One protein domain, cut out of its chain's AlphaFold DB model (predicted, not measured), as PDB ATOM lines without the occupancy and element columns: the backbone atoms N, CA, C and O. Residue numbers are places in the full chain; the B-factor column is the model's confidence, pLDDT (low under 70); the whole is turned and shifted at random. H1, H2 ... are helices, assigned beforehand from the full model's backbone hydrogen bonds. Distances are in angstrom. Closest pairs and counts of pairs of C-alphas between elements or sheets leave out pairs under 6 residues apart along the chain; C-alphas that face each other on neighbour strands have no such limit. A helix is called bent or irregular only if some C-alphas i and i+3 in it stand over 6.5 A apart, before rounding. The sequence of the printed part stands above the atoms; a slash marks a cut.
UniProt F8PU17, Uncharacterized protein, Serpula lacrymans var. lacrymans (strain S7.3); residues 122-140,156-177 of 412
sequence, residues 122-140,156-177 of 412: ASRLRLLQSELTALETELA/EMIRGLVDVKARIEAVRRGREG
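Overview. This is residues 122 to 140 and 156 to 177 of the 412 residues of an uncharacterized protein of Serpula lacrymans var. lacrymans (strain S7.3) (UniProt F8PU17). Two long, straight helices, H1 and H2, lie side by side and run opposite ways, making a flat pair one layer thick, with the chain that would join them cut out. Neither helix is covered by any further named element, and a short tail of two residues, 176 and 177, follows H2. The printed part has 41 residues with two named helices, H1 then H2, and no named strand; its class is all helix. It is only just compact, close to loose, with a radius of gyration of the C-alphas of 10.8 A, and its C-alphas span 34 by 18 by 9 A.

Along the chain. Find C-alpha 122 at (3.191, -9.244, -18.190), where H1, residues 122 to 140, begins. From there it runs 26.9 A to C-alpha 140 at (13.682, -11.122, -42.835), with z falling along the way. After the cut, look for C-alpha 156 at (24.352, -12.119, -36.048), where H2, residues 156 to 175, begins. It runs 29.0 A to C-alpha 175 at (6.973, -16.474, -13.264), with z rising. Neither helix is bent.

Arrangement. Look at Leu 132 in H1 and Leu 161 in H2: their C-alphas, the closest of the two helices, are 7.2 A apart. H1 and H2 touch, with 9 pairs of C-alphas within 8 A. Their lines stand at a shallow tilt of 20 degrees, and they run opposite ways. Their centres are 10.9 A apart. In both H1 and H2, every O i to N i+4 pair is within hydrogen-bond range.

Size, cuts and confidence. The two C-alphas farthest apart, those of Ala 140 and Gly 177, are 34.1 A from each other. Residues 141 to 155 are not printed, and C-alphas 140 and 156 are 12.7 A apart across this cut, which is also the link from H1 to H2. In the B-factor column the mean pLDDT of the printed part is 82.1; the model's confidence is low, under 70, at residues 174 to 177, of which 174 and 175 belong to H2.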
ATOM      1  N   ALA A 122       3.783  -8.325 -17.211       79.25
ATOM      2  CA  ALA A 122       3.191  -9.244 -18.190       79.25
ATOM      3  C   ALA A 122       2.756  -8.549 -19.498       79.25
ATOM      4  O   ALA A 122       2.995  -9.066 -20.587       79.25
ATOM      5  N   SER A 123       2.172  -7.349 -19.407       81.38
ATOM      6  CA  SER A 123       1.838  -6.540 -20.587       81.38
ATOM      7  C   SER A 123       3.104  -6.066 -21.300       81.38
ATOM      8  O   SER A 123       3.152  -6.093 -22.526       81.38
ATOM      9  N   ARG A 124       4.159  -5.724 -20.546       82.19
ATOM     10  CA  ARG A 124       5.467  -5.363 -21.110       82.19
ATOM     11  C   ARG A 124       6.120  -6.534 -21.844       82.19
ATOM     12  O   ARG A 124       6.607  -6.331 -22.945       82.19
ATOM     13  N   LEU A 125       6.102  -7.742 -21.277       83.50
ATOM     14  CA  LEU A 125       6.654  -8.933 -21.934       83.50
ATOM     15  C   LEU A 125       5.912  -9.251 -23.237       83.50
ATOM     16  O   LEU A 125       6.558  -9.551 -24.232       83.50
ATOM     17  N   ARG A 126       4.580  -9.108 -23.262       85.25
ATOM     18  CA  ARG A 126       3.778  -9.309 -24.480       85.25
ATOM     19  C   ARG A 126       4.072  -8.267 -25.560       85.25
ATOM     20  O   ARG A 126       4.159  -8.619 -26.730       85.25
ATOM     21  N   LEU A 127       4.237  -7.002 -25.167       87.94
ATOM     22  CA  LEU A 127       4.613  -5.927 -26.089       87.94
ATOM     23  C   LEU A 127       6.020  -6.142 -26.649       87.94
ATOM     24  O   LEU A 127       6.196  -6.085 -27.860       87.94
ATOM     25  N   LEU A 128       6.990  -6.479 -25.794       86.94
ATOM     26  CA  LEU A 128       8.349  -6.812 -26.224       86.94
ATOM     27  C   LEU A 128       8.363  -8.026 -27.154       86.94
ATOM     28  O   LEU A 128       9.089  -8.023 -28.136       86.94
ATOM     29  N   GLN A 129       7.526  -9.032 -26.901       87.06
ATOM     30  CA  GLN A 129       7.378 -10.171 -27.801       87.06
ATOM     31  C   GLN A 129       6.832  -9.746 -29.169       87.06
ATOM     32  O   GLN A 129       7.390 -10.161 -30.176       87.06
ATOM     33  N   SER A 130       5.800  -8.894 -29.219       89.88
ATOM     34  CA  SER A 130       5.266  -8.393 -30.497       89.88
ATOM     35  C   SER A 130       6.243  -7.479 -31.241       89.88
ATOM     36  O   SER A 130       6.319  -7.526 -32.466       89.88
ATOM     37  N   GLU A 131       7.015  -6.669 -30.511       89.12
ATOM     38  CA  GLU A 131       8.052  -5.809 -31.086       89.12
ATOM     39  C   GLU A 131       9.222  -6.652 -31.617       89.12
ATOM     40  O   GLU A 131       9.698  -6.390 -32.715       89.12
ATOM     41  N   LEU A 132       9.624  -7.719 -30.917       88.06
ATOM     42  CA  LEU A 132      10.633  -8.662 -31.410       88.06
ATOM     43  C   LEU A 132      10.144  -9.436 -32.633       88.06
ATOM     44  O   LEU A 132      10.901  -9.571 -33.583       88.06
ATOM     45  N   THR A 133       8.889  -9.894 -32.668       86.69
ATOM     46  CA  THR A 133       8.352 -10.543 -33.877       86.69
ATOM     47  C   THR A 133       8.254  -9.576 -35.056       86.69
ATOM     48  O   THR A 133       8.475  -9.988 -36.185       86.69
ATOM     49  N   ALA A 134       7.971  -8.291 -34.812       87.75
ATOM     50  CA  ALA A 134       7.985  -7.274 -35.863       87.75
ATOM     51  C   ALA A 134       9.411  -7.019 -36.386       87.75
ATOM     52  O   ALA A 134       9.615  -6.920 -37.593       87.75
ATOM     53  N   LEU A 135      10.411  -6.991 -35.499       83.69
ATOM     54  CA  LEU A 135      11.821  -6.893 -35.887       83.69
ATOM     55  C   LEU A 135      12.312  -8.146 -36.625       83.69
ATOM     56  O   LEU A 135      13.098  -8.019 -37.554       83.69
ATOM     57  N   GLU A 136      11.824  -9.334 -36.257       83.50
ATOM     58  CA  GLU A 136      12.086 -10.593 -36.969       83.50
ATOM     59  C   GLU A 136      11.572 -10.511 -38.413       83.50
ATOM     60  O   GLU A 136      12.301 -10.847 -39.342       83.50
ATOM     61  N   THR A 137      10.364  -9.972 -38.623       83.94
ATOM     62  CA  THR A 137       9.818  -9.760 -39.974       83.94
ATOM     63  C   THR A 137      10.534  -8.651 -40.745       83.94
ATOM     64  O   THR A 137      10.811  -8.824 -41.924       83.94
ATOM     65  N   GLU A 138      10.902  -7.542 -40.093       82.06
ATOM     66  CA  GLU A 138      11.633  -6.443 -40.746       82.06
ATOM     67  C   GLU A 138      13.063  -6.839 -41.142       82.06
ATOM     68  O   GLU A 138      13.581  -6.304 -42.120       82.06
ATOM     69  N   LEU A 139      13.698  -7.743 -40.387       74.69
ATOM     70  CA  LEU A 139      15.043  -8.274 -40.640       74.69
ATOM     71  C   LEU A 139      15.034  -9.427 -41.657       74.69
ATOM     72  O   LEU A 139      16.028  -9.639 -42.346       74.69
ATOM     73  N   ALA A 140      13.908 -10.136 -41.782       78.69
ATOM     74  CA  ALA A 140      13.682 -11.122 -42.835       78.69
ATOM     75  C   ALA A 140      13.452 -10.487 -44.222       78.69
ATOM     76  O   ALA A 140      13.589 -11.191 -45.220       78.69
ATOM     77  N   GLU A 156      24.041 -12.311 -37.472       83.38
ATOM     78  CA  GLU A 156      24.352 -12.119 -36.048       83.38
ATOM     79  C   GLU A 156      23.196 -11.441 -35.304       83.38
ATOM     80  O   GLU A 156      22.881 -11.808 -34.166       83.38
ATOM     81  N   MET A 157      22.501 -10.510 -35.965       79.19
ATOM     82  CA  MET A 157      21.314  -9.859 -35.411       79.19
ATOM     83  C   MET A 157      20.158 -10.844 -35.221       79.19
ATOM     84  O   MET A 157      19.507 -10.810 -34.175       79.19
ATOM     85  N   ILE A 158      19.930 -11.756 -36.176       82.44
ATOM     86  CA  ILE A 158      18.916 -12.817 -36.050       82.44
ATOM     87  C   ILE A 158      19.258 -13.732 -34.869       82.44
ATOM     88  O   ILE A 158      18.394 -14.009 -34.034       82.44
ATOM     89  N   ARG A 159      20.525 -14.145 -34.737       86.25
ATOM     90  CA  ARG A 159      20.981 -14.975 -33.611       86.25
ATOM     91  C   ARG A 159      20.772 -14.273 -32.265       86.25
ATOM     92  O   ARG A 159      20.213 -14.867 -31.345       86.25
ATOM     93  N   GLY A 160      21.132 -12.992 -32.175       86.56
ATOM     94  CA  GLY A 160      20.897 -12.177 -30.982       86.56
ATOM     95  C   GLY A 160      19.410 -12.016 -30.641       86.56
ATOM     96  O   GLY A 160      19.030 -12.091 -29.470       86.56
ATOM     97  N   LEU A 161      18.544 -11.850 -31.645       84.00
ATOM     98  CA  LEU A 161      17.094 -11.727 -31.459       84.00
ATOM     99  C   LEU A 161      16.478 -13.027 -30.911       84.00
ATOM    100  O   LEU A 161      15.633 -12.987 -30.011       84.00
ATOM    101  N   VAL A 162      16.937 -14.178 -31.413       86.19
ATOM    102  CA  VAL A 162      16.516 -15.513 -30.960       86.19
ATOM    103  C   VAL A 162      16.946 -15.771 -29.512       86.19
ATOM    104  O   VAL A 162      16.133 -16.244 -28.716       86.19
ATOM    105  N   ASP A 163      18.157 -15.371 -29.120       89.12
ATOM    106  CA  ASP A 163      18.632 -15.497 -27.734       89.12
ATOM    107  C   ASP A 163      17.821 -14.628 -26.759       89.12
ATOM    108  O   ASP A 163      17.473 -15.054 -25.651       89.12
ATOM    109  N   VAL A 164      17.465 -13.405 -27.166       87.62
ATOM    110  CA  VAL A 164      16.608 -12.514 -26.367       87.62
ATOM    111  C   VAL A 164      15.191 -13.087 -26.248       87.62
ATOM    112  O   VAL A 164      14.627 -13.091 -25.149       87.62
ATOM    113  N   LYS A 165      14.636 -13.643 -27.331       86.50
ATOM    114  CA  LYS A 165      13.342 -14.350 -27.340       86.50
ATOM    115  C   LYS A 165      13.363 -15.563 -26.402       86.50
ATOM    116  O   LYS A 165      12.447 -15.714 -25.592       86.50
ATOM    117  N   ALA A 166      14.434 -16.360 -26.421       86.25
ATOM    118  CA  ALA A 166      14.621 -17.504 -25.527       86.25
ATOM    119  C   ALA A 166      14.698 -17.086 -24.047       86.25
ATOM    120  O   ALA A 166      14.059 -17.698 -23.187       86.25
ATOM    121  N   ARG A 167      15.408 -15.992 -23.735       85.62
ATOM    122  CA  ARG A 167      15.474 -15.437 -22.370       85.62
ATOM    123  C   ARG A 167      14.123 -14.900 -21.896       85.62
ATOM    124  O   ARG A 167      13.760 -15.110 -20.740       85.62
ATOM    125  N   ILE A 168      13.363 -14.236 -22.767       84.25
ATOM    126  CA  ILE A 168      12.023 -13.725 -22.443       84.25
ATOM    127  C   ILE A 168      11.042 -14.878 -22.184       84.25
ATOM    128  O   ILE A 168      10.296 -14.829 -21.204       84.25
ATOM    129  N   GLU A 169      11.092 -15.947 -22.982       82.38
ATOM    130  CA  GLU A 169      10.302 -17.167 -22.762       82.38
ATOM    131  C   GLU A 169      10.697 -17.893 -21.461       82.38
ATOM    132  O   GLU A 169       9.826 -18.326 -20.704       82.38
ATOM    133  N   ALA A 170      11.986 -17.949 -21.112       82.38
ATOM    134  CA  ALA A 170      12.434 -18.508 -19.833       82.38
ATOM    135  C   ALA A 170      11.926 -17.694 -18.625       82.38
ATOM    136  O   ALA A 170      11.446 -18.262 -17.638       82.38
ATOM    137  N   VAL A 171      11.959 -16.359 -18.711       79.75
ATOM    138  CA  VAL A 171      11.421 -15.466 -17.666       79.75
ATOM    139  C   VAL A 171       9.902 -15.608 -17.544       79.75
ATOM    140  O   VAL A 171       9.368 -15.563 -16.432       79.75
ATOM    141  N   ARG A 172       9.204 -15.824 -18.662       78.56
ATOM    142  CA  ARG A 172       7.765 -16.091 -18.694       78.56
ATOM    143  C   ARG A 172       7.425 -17.418 -18.009       78.56
ATOM    144  O   ARG A 172       6.603 -17.425 -17.092       78.56
ATOM    145  N   ARG A 173       8.119 -18.509 -18.353       74.25
ATOM    146  CA  ARG A 173       7.948 -19.836 -17.721       74.25
ATOM    147  C   ARG A 173       8.264 -19.823 -16.225       74.25
ATOM    148  O   ARG A 173       7.555 -20.446 -15.442       74.25
ATOM    149  N   GLY A 174       9.284 -19.073 -15.806       69.31
ATOM    150  CA  GLY A 174       9.690 -18.993 -14.400       69.31
ATOM    151  C   GLY A 174       8.724 -18.226 -13.483       69.31
ATOM    152  O   GLY A 174       8.786 -18.392 -12.257       69.31
ATOM    153  N   ARG A 175       7.843 -17.381 -14.040       65.25
ATOM    154  CA  ARG A 175       6.973 -16.474 -13.264       65.25
ATOM    155  C   ARG A 175       5.479 -16.584 -13.533       65.25
ATOM    156  O   ARG A 175       4.711 -16.196 -12.652       65.25
ATOM    157  N   GLU A 176       5.036 -17.100 -14.676       66.12
ATOM    158  CA  GLU A 176       3.628 -17.456 -14.845       66.12
ATOM    159  C   GLU A 176       3.347 -18.657 -13.932       66.12
ATOM    160  O   GLU A 176       3.735 -19.782 -14.227       66.12
ATOM    161  N   GLY A 177       2.694 -18.417 -12.788       59.31
ATOM    162  CA  GLY A 177       2.426 -19.411 -11.735       59.31
ATOM    163  C   GLY A 177       1.699 -20.687 -12.185       59.31
ATOM    164  O   GLY A 177       1.580 -21.617 -11.398       59.31
TER     165      GLY A 177